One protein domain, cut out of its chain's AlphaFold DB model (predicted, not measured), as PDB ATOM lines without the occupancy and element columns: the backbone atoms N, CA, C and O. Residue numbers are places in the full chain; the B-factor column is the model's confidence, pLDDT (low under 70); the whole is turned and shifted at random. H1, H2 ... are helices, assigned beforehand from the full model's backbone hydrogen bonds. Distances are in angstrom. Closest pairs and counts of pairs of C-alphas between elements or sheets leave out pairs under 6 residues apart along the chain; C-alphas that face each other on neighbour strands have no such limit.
ATOM      1  N   ASN A 242     107.126 148.721 187.830       38.56
ATOM      2  CA  ASN A 242     107.877 148.782 189.088       38.56
ATOM      3  C   ASN A 242     108.915 147.653 189.247       38.56
ATOM      4  O   ASN A 242     109.769 147.740 190.123       38.56
ATOM      5  N   ASP A 243     108.861 146.607 188.418       44.41
ATOM      6  CA  ASP A 243     109.861 145.534 188.419       44.41
ATOM      7  C   ASP A 243     111.088 145.896 187.552       44.41
ATOM      8  O   ASP A 243     112.117 145.225 187.621       44.41
ATOM      9  N   ILE A 244     110.994 146.962 186.744       49.91
ATOM     10  CA  ILE A 244     112.053 147.430 185.837       49.91
ATOM     11  C   ILE A 244     113.208 148.052 186.634       49.91
ATOM     12  O   ILE A 244     114.367 147.748 186.357       49.91
ATOM     13  N   ASP A 245     112.904 148.832 187.675       43.41
ATOM     14  CA  ASP A 245     113.915 149.513 188.499       43.41
ATOM     15  C   ASP A 245     114.857 148.529 189.220       43.41
ATOM     16  O   ASP A 245     116.041 148.809 189.393       43.41
ATOM     17  N   ASN A 246     114.365 147.335 189.575       45.81
ATOM     18  CA  ASN A 246     115.185 146.275 190.170       45.81
ATOM     19  C   ASN A 246     115.928 145.419 189.129       45.81
ATOM     20  O   ASN A 246     116.979 144.863 189.446       45.81
ATOM     21  N   ALA A 247     115.416 145.310 187.899       45.56
ATOM     22  CA  ALA A 247     116.019 144.497 186.842       45.56
ATOM     23  C   ALA A 247     117.293 145.120 186.246       45.56
ATOM     24  O   ALA A 247     118.099 144.398 185.676       45.56
ATOM     25  N   PHE A 248     117.506 146.432 186.390       47.69
ATOM     26  CA  PHE A 248     118.678 147.117 185.829       47.69
ATOM     27  C   PHE A 248     119.926 147.124 186.725       47.69
ATOM     28  O   PHE A 248     121.006 147.439 186.233       47.69
ATOM     29  N   ASN A 249     119.816 146.739 188.002       49.03
ATOM     30  CA  ASN A 249     120.979 146.614 188.896       49.03
ATOM     31  C   ASN A 249     121.808 145.337 188.649       49.03
ATOM     32  O   ASN A 249     122.920 145.216 189.155       49.03
ATOM     33  N   VAL A 250     121.288 144.397 187.857       51.12
ATOM     34  CA  VAL A 250     121.990 143.201 187.377       51.12
ATOM     35  C   VAL A 250     121.778 143.185 185.873       51.12
ATOM     36  O   VAL A 250     120.646 142.980 185.460       51.12
ATOM     37  N   MET A 251     122.819 143.471 185.080       48.75
ATOM     38  CA  MET A 251     122.755 143.661 183.619       48.75
ATOM     39  C   MET A 251     121.631 142.844 182.948       48.75
ATOM     40  O   MET A 251     121.781 141.633 182.751       48.75
ATOM     41  N   PRO A 252     120.485 143.459 182.609       56.22
ATOM     42  CA  PRO A 252     119.411 142.710 182.001       56.22
ATOM     43  C   PRO A 252     119.757 142.534 180.526       56.22
ATOM     44  O   PRO A 252     120.001 143.502 179.805       56.22
ATOM     45  N   SER A 253     119.796 141.279 180.082       76.06
ATOM     46  CA  SER A 253     119.947 140.927 178.669       76.06
ATOM     47  C   SER A 253     118.999 141.772 177.807       76.06
ATOM     48  O   SER A 253     117.834 141.960 178.170       76.06
ATOM     49  N   VAL A 254     119.474 142.266 176.656       84.62
ATOM     50  CA  VAL A 254     118.668 143.025 175.676       84.62
ATOM     51  C   VAL A 254     117.378 142.269 175.331       84.62
ATOM     52  O   VAL A 254     116.312 142.871 175.185       84.62
ATOM     53  N   GLU A 255     117.438 140.937 175.324       86.31
ATOM     54  CA  GLU A 255     116.277 140.067 175.143       86.31
ATOM     55  C   GLU A 255     115.234 140.221 176.254       86.31
ATOM     56  O   GLU A 255     114.040 140.234 175.981       86.31
ATOM     57  N   VAL A 256     115.646 140.395 177.506       83.75
ATOM     58  CA  VAL A 256     114.724 140.555 178.640       83.75
ATOM     59  C   VAL A 256     114.061 141.930 178.611       83.75
ATOM     60  O   VAL A 256     112.847 142.032 178.802       83.75
ATOM     61  N   VAL A 257     114.839 142.981 178.340       86.81
ATOM     62  CA  VAL A 257     114.355 144.371 178.358       86.81
ATOM     63  C   VAL A 257     113.437 144.654 177.173       86.81
ATOM     64  O   VAL A 257     112.355 145.218 177.343       86.81
ATOM     65  N   PHE A 258     113.854 144.254 175.973       89.94
ATOM     66  CA  PHE A 258     113.160 144.605 174.736       89.94
ATOM     67  C   PHE A 258     112.285 143.472 174.198       89.94
ATOM     68  O   PHE A 258     111.464 143.718 173.318       89.94
ATOM     69  N   ARG A 259     112.406 142.250 174.741       90.75
ATOM     70  CA  ARG A 259     111.741 141.035 174.225       90.75
ATOM     71  C   ARG A 259     112.117 140.736 172.773       90.75
ATOM     72  O   ARG A 259     111.293 140.242 172.005       90.75
ATOM     73  N   VAL A 260     113.364 141.041 172.407       90.19
ATOM     74  CA  VAL A 260     113.921 140.852 171.062       90.19
ATOM     75  C   VAL A 260     115.131 139.933 171.138       90.19
ATOM     76  O   VAL A 260     116.054 140.183 171.905       90.19
ATOM     77  N   LEU A 261     115.150 138.892 170.308       90.69
ATOM     78  CA  LEU A 261     116.349 138.087 170.091       90.69
ATOM     79  C   LEU A 261     117.207 138.710 168.989       90.69
ATOM     80  O   LEU A 261     116.733 138.877 167.869       90.69
ATOM     81  N   LEU A 262     118.478 138.972 169.289       92.12
ATOM     82  CA  LEU A 262     119.463 139.494 168.339       92.12
ATOM     83  C   LEU A 262     120.402 138.366 167.897       92.12
ATOM     84  O   LEU A 262     121.480 138.189 168.456       92.12
ATOM     85  N   LYS A 263     119.956 137.538 166.945       92.25
ATOM     86  CA  LYS A 263     120.717 136.362 166.474       92.25
ATOM     87  C   LYS A 263     121.472 136.602 165.178       92.25
ATOM     88  O   LYS A 263     122.415 135.877 164.883       92.25
ATOM     89  N   THR A 264     121.018 137.554 164.379       91.50
ATOM     90  CA  THR A 264     121.577 137.858 163.066       91.50
ATOM     91  C   THR A 264     121.876 139.347 162.954       91.50
ATOM     92  O   THR A 264     121.292 140.158 163.673       91.50
ATOM     93  N   SER A 265     122.754 139.723 162.023       89.00
ATOM     94  CA  SER A 265     123.001 141.132 161.694       89.00
ATOM     95  C   SER A 265     121.704 141.861 161.319       89.00
ATOM     96  O   SER A 265     121.456 142.971 161.775       89.00
ATOM     97  N   VAL A 266     120.809 141.184 160.591       91.75
ATOM     98  CA  VAL A 266     119.487 141.709 160.217       91.75
ATOM     99  C   VAL A 266     118.607 141.992 161.442       91.75
ATOM    100  O   VAL A 266     117.860 142.973 161.447       91.75
ATOM    101  N   ASP A 267     118.682 141.168 162.493       93.00
ATOM    102  CA  ASP A 267     117.939 141.410 163.737       93.00
ATOM    103  C   ASP A 267     118.453 142.665 164.453       93.00
ATOM    104  O   ASP A 267     117.648 143.462 164.935       93.00
ATOM    105  N   ILE A 268     119.774 142.873 164.470       92.56
ATOM    106  CA  ILE A 268     120.414 144.062 165.050       92.56
ATOM    107  C   ILE A 268     120.028 145.327 164.273       92.56
ATOM    108  O   ILE A 268     119.654 146.331 164.880       92.56
ATOM    109  N   ASP A 269     120.017 145.273 162.942       90.56
ATOM    110  CA  ASP A 269     119.599 146.399 162.099       90.56
ATOM    111  C   ASP A 269     118.129 146.769 162.317       90.56
ATOM    112  O   ASP A 269     117.759 147.945 162.398       90.56
ATOM    113  N   ASN A 270     117.260 145.758 162.414       94.56
ATOM    114  CA  ASN A 270     115.845 145.964 162.713       94.56
ATOM    115  C   ASN A 270     115.656 146.554 164.111       94.56
ATOM    116  O   ASN A 270     114.876 147.490 164.270       94.56
ATOM    117  N   PHE A 271     116.388 146.046 165.102       94.94
ATOM    118  CA  PHE A 271     116.348 146.537 166.474       94.94
ATOM    119  C   PHE A 271     116.765 148.007 166.575       94.94
ATOM    120  O   PHE A 271     116.040 148.813 167.159       94.94
ATOM    121  N   THR A 272     117.872 148.373 165.934       93.06
ATOM    122  CA  THR A 272     118.357 149.753 165.832       93.06
ATOM    123  C   THR A 272     117.304 150.682 165.229       93.06
ATOM    124  O   THR A 272     116.965 151.713 165.808       93.06
ATOM    125  N   ARG A 273     116.731 150.302 164.082       93.62
ATOM    126  CA  ARG A 273     115.704 151.107 163.404       93.62
ATOM    127  C   ARG A 273     114.446 151.258 164.254       93.62
ATOM    128  O   ARG A 273     113.822 152.317 164.280       93.62
ATOM    129  N   ASP A 274     114.069 150.194 164.955       95.00
ATOM    130  CA  ASP A 274     112.930 150.188 165.860       95.00
ATOM    131  C   ASP A 274     113.163 151.129 167.061       95.00
ATOM    132  O   ASP A 274     112.236 151.849 167.443       95.00
ATOM    133  N   ILE A 275     114.389 151.198 167.602       93.75
ATOM    134  CA  ILE A 275     114.782 152.202 168.608       93.75
ATOM    135  C   ILE A 275     114.613 153.619 168.050       93.75
ATOM    136  O   ILE A 275     113.931 154.436 168.670       93.75
ATOM    137  N   GLU A 276     115.186 153.906 166.878       89.94
ATOM    138  CA  GLU A 276     115.130 155.240 166.256       89.94
ATOM    139  C   GLU A 276     113.696 155.675 165.935       89.94
ATOM    140  O   GLU A 276     113.343 156.846 166.065       89.94
ATOM    141  N   SER A 277     112.843 154.722 165.554       93.38
ATOM    142  CA  SER A 277     111.421 154.972 165.298       93.38
ATOM    143  C   SER A 277     110.587 155.198 166.566       93.38
ATOM    144  O   SER A 277     109.405 155.526 166.466       93.38
ATOM    145  N   GLY A 278     111.171 155.007 167.755       93.50
ATOM    146  CA  GLY A 278     110.474 155.113 169.034       93.50
ATOM    147  C   GLY A 278     109.525 153.947 169.327       93.50
ATOM    148  O   GLY A 278     108.658 154.069 170.190       93.50
ATOM    149  N   LYS A 279     109.671 152.807 168.636       94.81
ATOM    150  CA  LYS A 279     108.811 151.623 168.818       94.81
ATOM    151  C   LYS A 279     108.889 151.061 170.239       94.81
ATOM    152  O   LYS A 279     107.902 150.543 170.760       94.81
ATOM    153  N   TYR A 280     110.060 151.146 170.865       94.06
ATOM    154  CA  TYR A 280     110.281 150.664 172.224       94.06
ATOM    155  C   TYR A 280     110.035 151.780 173.239       94.06
ATOM    156  O   TYR A 280     110.945 152.535 173.564       94.06
ATOM    157  N   GLU A 281     108.832 151.849 173.819       91.25
ATOM    158  CA  GLU A 281     108.528 152.818 174.890       91.25
ATOM    159  C   GLU A 281     109.506 152.716 176.069       91.25
ATOM    160  O   GLU A 281     109.827 153.721 176.705       91.25
ATOM    161  N   VAL A 282     110.002 151.502 176.351       90.88
ATOM    162  CA  VAL A 282     111.009 151.263 177.393       90.88
ATOM    163  C   VAL A 282     112.288 152.058 177.136       90.88
ATOM    164  O   VAL A 282     112.843 152.574 178.096       90.88
ATOM    165  N   TRP A 283     112.687 152.271 175.873       93.69
ATOM    166  CA  TRP A 283     113.880 153.047 175.507       93.69
ATOM    167  C   TRP A 283     113.832 154.473 176.058       93.69
ATOM    168  O   TRP A 283     114.823 154.972 176.580       93.69
ATOM    169  N   SER A 284     112.658 155.108 176.004       91.31
ATOM    170  CA  SER A 284     112.460 156.471 176.512       91.31
ATOM    171  C   SER A 284     112.468 156.567 178.042       91.31
ATOM    172  O   SER A 284     112.614 157.657 178.590       91.31
ATOM    173  N   LYS A 285     112.296 155.433 178.734       91.69
ATOM    174  CA  LYS A 285     112.289 155.337 180.200       91.69
ATOM    175  C   LYS A 285     113.667 154.993 180.769       91.69
ATOM    176  O   LYS A 285     113.837 155.060 181.981       91.69
ATOM    177  N   LEU A 286     114.626 154.620 179.917       87.56
ATOM    178  CA  LEU A 286     115.988 154.309 180.333       87.56
ATOM    179  C   LEU A 286     116.776 155.584 180.638       87.56
ATOM    180  O   LEU A 286     116.689 156.583 179.917       87.56
ATOM    181  N   THR A 287     117.612 155.527 181.672       90.94
ATOM    182  CA  THR A 287     118.622 156.562 181.910       90.94
ATOM    183  C   THR A 287     119.669 156.545 180.795       90.94
ATOM    184  O   THR A 287     119.796 155.575 180.046       90.94
ATOM    185  N   ARG A 288     120.448 157.623 180.660       87.62
ATOM    186  CA  ARG A 288     121.550 157.673 179.686       87.62
ATOM    187  C   ARG A 288     122.519 156.500 179.869       87.62
ATOM    188  O   ARG A 288     122.828 155.829 178.895       87.62
ATOM    189  N   ASP A 289     122.912 156.223 181.107       88.00
ATOM    190  CA  ASP A 289     123.882 155.171 181.419       88.00
ATOM    191  C   ASP A 289     123.316 153.774 181.087       88.00
ATOM    192  O   ASP A 289     124.017 152.918 180.560       88.00
ATOM    193  N   GLN A 290     122.010 153.554 181.294       86.25
ATOM    194  CA  GLN A 290     121.337 152.323 180.859       86.25
ATOM    195  C   GLN A 290     121.281 152.198 179.330       86.25
ATOM    196  O   GLN A 290     121.456 151.104 178.797       86.25
ATOM    197  N   ARG A 291     121.038 153.304 178.614       90.56
ATOM    198  CA  ARG A 291     121.049 153.324 177.142       90.56
ATOM    199  C   ARG A 291     122.439 153.003 176.598       90.56
ATOM    200  O   ARG A 291     122.541 152.210 175.669       90.56
ATOM    201  N   GLU A 292     123.488 153.557 177.199       88.19
ATOM    202  CA  GLU A 292     124.884 153.275 176.844       88.19
ATOM    203  C   GLU A 292     125.217 151.790 177.031       88.19
ATOM    204  O   GLU A 292     125.667 151.137 176.095       88.19
ATOM    205  N   VAL A 293     124.842 151.219 178.176       87.88
ATOM    206  CA  VAL A 293     124.999 149.789 178.461       87.88
ATOM    207  C   VAL A 293     124.304 148.889 177.426       87.88
ATOM    208  O   VAL A 293     124.858 147.873 176.993       87.88
ATOM    209  N   VAL A 294     123.086 149.246 177.007       89.94
ATOM    210  CA  VAL A 294     122.364 148.504 175.962       89.94
ATOM    211  C   VAL A 294     123.106 148.594 174.628       89.94
ATOM    212  O   VAL A 294     123.275 147.572 173.964       89.94
ATOM    213  N   LEU A 295     123.572 149.785 174.242       89.88
ATOM    214  CA  LEU A 295     124.300 149.982 172.986       89.88
ATOM    215  C   LEU A 295     125.627 149.223 172.966       89.88
ATOM    216  O   LEU A 295     125.913 148.566 171.968       89.88
ATOM    217  N   ASP A 296     126.387 149.235 174.059       87.81
ATOM    218  CA  ASP A 296     127.637 148.475 174.185       87.81
ATOM    219  C   ASP A 296     127.397 146.967 174.049       87.81
ATOM    220  O   ASP A 296     128.146 146.258 173.370       87.81
ATOM    221  N   THR A 297     126.303 146.472 174.636       89.50
ATOM    222  CA  THR A 297     125.908 145.063 174.515       89.50
ATOM    223  C   THR A 297     125.568 144.707 173.066       89.50
ATOM    224  O   THR A 297     126.026 143.688 172.553       89.50
ATOM    225  N   VAL A 298     124.795 145.556 172.381       90.94
ATOM    226  CA  VAL A 298     124.419 145.353 170.971       90.94
ATOM    227  C   VAL A 298     125.644 145.418 170.056       90.94
ATOM    228  O   VAL A 298     125.770 144.584 169.160       90.94
ATOM    229  N   CYS A 299     126.572 146.347 170.303       89.00
ATOM    230  CA  CYS A 299     127.838 146.431 169.570       89.00
ATOM    231  C   CYS A 299     128.670 145.158 169.753       89.00
ATOM    232  O   CYS A 299     129.120 144.580 168.769       89.00
ATOM    233  N   SER A 300     128.793 144.668 170.989       88.88
ATOM    234  CA  SER A 300     129.524 143.428 171.281       88.88
ATOM    235  C   SER A 300     128.904 142.215 170.571       88.88
ATOM    236  O   SER A 300     129.616 141.350 170.064       88.88
ATOM    237  N   MET A 301     127.567 142.150 170.487       88.88
ATOM    238  CA  MET A 301     126.871 141.102 169.729       88.88
ATOM    239  C   MET A 301     127.142 141.201 168.224       88.88
ATOM    240  O   MET A 301     127.339 140.178 167.573       88.88
ATOM    241  N   TRP A 302     127.167 142.415 167.670       90.19
ATOM    242  CA  TRP A 302     127.492 142.636 166.262       90.19
ATOM    243  C   TRP A 302     128.916 142.180 165.927       90.19
ATOM    244  O   TRP A 302     129.108 141.446 164.959       90.19
ATOM    245  N   GLU A 303     129.899 142.569 166.742       86.56
ATOM    246  CA  GLU A 303     131.298 142.158 166.572       86.56
ATOM    247  C   GLU A 303     131.433 140.629 166.587       86.56
ATOM    248  O   GLU A 303     131.997 140.048 165.660       86.56
ATOM    249  N   ALA A 304     130.796 139.962 167.556       87.81
ATOM    250  CA  ALA A 304     130.796 138.504 167.636       87.81
ATOM    251  C   ALA A 304     130.164 137.828 166.402       87.81
ATOM    252  O   ALA A 304     130.620 136.769 165.970       87.81
ATOM    253  N   LEU A 305     129.117 138.420 165.814       86.31
ATOM    254  CA  LEU A 305     128.490 137.891 164.598       86.31
ATOM    255  C   LEU A 305     129.379 138.054 163.360       86.31
ATOM    256  O   LEU A 305     129.394 137.166 162.503       86.31
ATOM    257  N   MET A 306     130.121 139.158 163.266       83.06
ATOM    258  CA  MET A 306     131.056 139.397 162.164       83.06
ATOM    259  C   MET A 306     132.250 138.440 162.224       83.06
ATOM    260  O   MET A 306     132.591 137.838 161.205       83.06
ATOM    261  N   ASP A 307     132.798 138.198 163.417       81.06
ATOM    262  CA  ASP A 307     133.906 137.256 163.615       81.06
ATOM    263  C   ASP A 307     133.545 135.825 163.168       81.06
ATOM    264  O   ASP A 307     134.356 135.120 162.560       81.06
ATOM    265  N   VAL A 308     132.304 135.385 163.412       74.75
ATOM    266  CA  VAL A 308     131.821 134.063 162.967       74.75
ATOM    267  C   VAL A 308     131.731 133.980 161.440       74.75
ATOM    268  O   VAL A 308     132.061 132.944 160.853       74.75
ATOM    269  N   ASN A 309     131.302 135.058 160.785       68.75
ATOM    270  CA  ASN A 309     131.138 135.094 159.333       68.75
ATOM    271  C   ASN A 309     132.489 135.107 158.595       68.75
ATOM    272  O   ASN A 309     132.656 134.427 157.575       68.75
ATOM    273  N   ASP A 310     133.480 135.806 159.146       67.69
ATOM    274  CA  ASP A 310     134.847 135.826 158.618       67.69
ATOM    275  C   ASP A 310     135.542 134.463 158.789       67.69
ATOM    276  O   ASP A 310     136.267 134.001 157.901       67.69
ATOM    277  N   ASN A 311     135.258 133.743 159.880       60.53
ATOM    278  CA  ASN A 311     135.817 132.407 160.083       60.53
ATOM    279  C   ASN A 311     135.200 131.358 159.132       60.53
ATOM    280  O   ASN A 311     135.920 130.540 158.556       60.53
ATOM    281  N   MET A 312     133.885 131.417 158.879       58.50
ATOM    282  CA  MET A 312     133.228 130.512 157.920       58.50
ATOM    283  C   MET A 312     133.686 130.736 156.474       58.50
ATOM    284  O   MET A 312     133.841 129.778 155.713       58.50
ATOM    285  N   THR A 313     133.934 131.987 156.084       53.97
ATOM    286  CA  THR A 313     134.435 132.309 154.737       53.97
ATOM    287  C   THR A 313     135.904 131.907 154.548       53.97
ATOM    288  O   THR A 313     136.292 131.483 153.453       53.97
ATOM    289  N   SER A 314     136.709 131.937 155.614       57.94
ATOM    290  CA  SER A 314     138.101 131.468 155.606       57.94
ATOM    291  C   SER A 314     138.218 129.937 155.495       57.94
ATOM    292  O   SER A 314     138.983 129.433 154.668       57.94
ATOM    293  N   GLU A 315     137.412 129.168 156.238       49.22
ATOM    294  CA  GLU A 315     137.480 127.695 156.217       49.22
ATOM    295  C   GLU A 315     136.948 127.073 154.915       49.22
ATOM    296  O   GLU A 315     137.524 126.102 154.408       49.22
ATOM    297  N   GLN A 344     129.200 154.710 159.810       38.19
ATOM    298  CA  GLN A 344     128.310 155.872 159.841       38.19
ATOM    299  C   GLN A 344     126.940 155.590 160.473       38.19
ATOM    300  O   GLN A 344     126.389 156.506 161.083       38.19
ATOM    301  N   ASP A 345     126.406 154.374 160.367       45.28
ATOM    302  CA  ASP A 345     125.082 154.027 160.892       45.28
ATOM    303  C   ASP A 345     125.126 153.836 162.417       45.28
ATOM    304  O   ASP A 345     124.323 154.425 163.137       45.28
ATOM    305  N   LEU A 346     126.179 153.198 162.941       49.53
ATOM    306  CA  LEU A 346     126.500 153.195 164.380       49.53
ATOM    307  C   LEU A 346     126.751 154.610 164.925       49.53
ATOM    308  O   LEU A 346     126.312 154.964 166.021       49.53
ATOM    309  N   HIS A 347     127.417 155.460 164.140       47.25
ATOM    310  CA  HIS A 347     127.668 156.844 164.531       47.25
ATOM    311  C   HIS A 347     126.384 157.689 164.552       47.25
ATOM    312  O   HIS A 347     126.302 158.630 165.338       47.25
ATOM    313  N   ARG A 348     125.373 157.367 163.732       45.69
ATOM    314  CA  ARG A 348     124.054 158.019 163.796       45.69
ATOM    315  C   ARG A 348     123.346 157.696 165.105       45.69
ATOM    316  O   ARG A 348     122.892 158.630 165.759       45.69
ATOM    317  N   ILE A 349     123.356 156.437 165.539       50.72
ATOM    318  CA  ILE A 349     122.771 156.020 166.824       50.72
ATOM    319  C   ILE A 349     123.476 156.718 167.993       50.72
ATOM    320  O   ILE A 349     122.825 157.275 168.879       50.72
ATOM    321  N   TYR A 350     124.813 156.759 167.971       43.69
ATOM    322  CA  TYR A 350     125.598 157.414 169.020       43.69
ATOM    323  C   TYR A 350     125.314 158.925 169.080       43.69
ATOM    324  O   TYR A 350     125.088 159.483 170.152       43.69
ATOM    325  N   VAL A 351     125.237 159.589 167.921       42.03
ATOM    326  CA  VAL A 351     124.912 161.023 167.828       42.03
ATOM    327  C   VAL A 351     123.478 161.315 168.288       42.03
ATOM    328  O   VAL A 351     123.268 162.301 168.989       42.03
ATOM    329  N   TYR A 352     122.501 160.460 167.967       41.47
ATOM    330  CA  TYR A 352     121.121 160.614 168.445       41.47
ATOM    331  C   TYR A 352     120.977 160.381 169.956       41.47
ATOM    332  O   TYR A 352     120.133 161.013 170.583       41.47
ATOM    333  N   THR A 353     121.816 159.534 170.555       45.97
ATOM    334  CA  THR A 353     121.775 159.236 172.001       45.97
ATOM    335  C   THR A 353     122.409 160.344 172.847       45.97
ATOM    336  O   THR A 353     121.984 160.580 173.972       45.97
ATOM    337  N   VAL A 354     123.401 161.063 172.309       35.28
ATOM    338  CA  VAL A 354     124.030 162.211 172.994       35.28
ATOM    339  C   VAL A 354     123.168 163.482 172.906       35.28
ATOM    340  O   VAL A 354     123.300 164.368 173.745       35.28
ATOM    341  N   LEU A 355     122.275 163.577 171.914       35.84
ATOM    342  CA  LEU A 355     121.448 164.764 171.660       35.84
ATOM    343  C   LEU A 355     120.035 164.718 172.285       35.84
ATOM    344  O   LEU A 355     119.329 165.725 172.190       35.84
ATOM    345  N   ILE A 356     119.620 163.602 172.914       37.94
ATOM    346  CA  ILE A 356     118.309 163.427 173.587       37.94
ATOM    347  C   ILE A 356     118.478 162.898 175.014       37.94
ATOM    348  O   ILE A 356     118.072 163.620 175.946       37.94
TER     349      ILE A 356
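This is residues 242 to 315 and 344 to 356 of the 356 residues of an uncharacterized protein of Tanacetum cinerariifolium (UniProt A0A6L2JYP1). One long helix, H5, makes the longest axis, and the shorter helices H3 and H6 run beside it in a loose up-and-down bundle, each running against the one before it in the chain. The last residues of H5, 307 to 315, stick out beyond the body as a bare arm, while the short helices H2 and H4 lie near its first half and H1 sits at the body's edge, touching no helix. The printed part has 87 residues with six named helices, H1 to H6 in chain order, and no named strand: all helix. It is only just compact, close to loose, with a radius of gyration of the C-alphas of 14.0 A, and spans 49 by 27 by 20 A.

H5, residues 288 to 315, is 41.3 A long, from C-alpha 288 at (121.550, 157.673, 179.686) to C-alpha 315 at (137.480, 127.695, 156.217). H3, residues 265 to 276, measures 16.8 A, and H6, residues 344 to 354, 15.2 A. H1 is residues 242 to 247, beginning at C-alpha 242 (107.877, 148.782, 189.088); H2 is residues 254 to 258 and H4 residues 281 to 285.

H3 touches H5 at a shallow tilt of 21 degrees, opposite ways; their closest C-alphas, of Ser 265 and Trp 302, are 6.6 A apart. H3 touches H5 with residues 265 to 268 alone, and H5 touches H3 with residues 298 to 305 alone. H6 and H5 are close but not clearly touching, opposite ways at 14 degrees, closest at the C-alphas of Arg 288 and Thr 353, 7.8 A. H2 and H5 only just touch, with 3 pairs of C-alphas within 8 A, the closest Val 254 and Val 294 at 6.6 A; H5 does so with residues 294 to 298 alone. H4 is close to H5 but not clearly touching, at the C-alphas of Trp 283 and Arg 291, 7.4 A. H1 and H5 are apart. Every O i to N i+4 pair is within hydrogen-bond range in H2, H3, H5 and H6; H1 has 1 of 2, and H4 0 of 1 but 2 of 2 O i to N i+3 pairs.

The C-alphas of Asn 242 and Glu 315, 49.0 A apart, are the two farthest apart. Residues 316 to 343 are not printed, and C-alphas 315 and 344 are 29.9 A apart across this cut. Of the links printed whole, none is long. Mean pLDDT of the printed part is 74.8, with residues 242 to 252, 309 to 315 and 344 to 356 under 70.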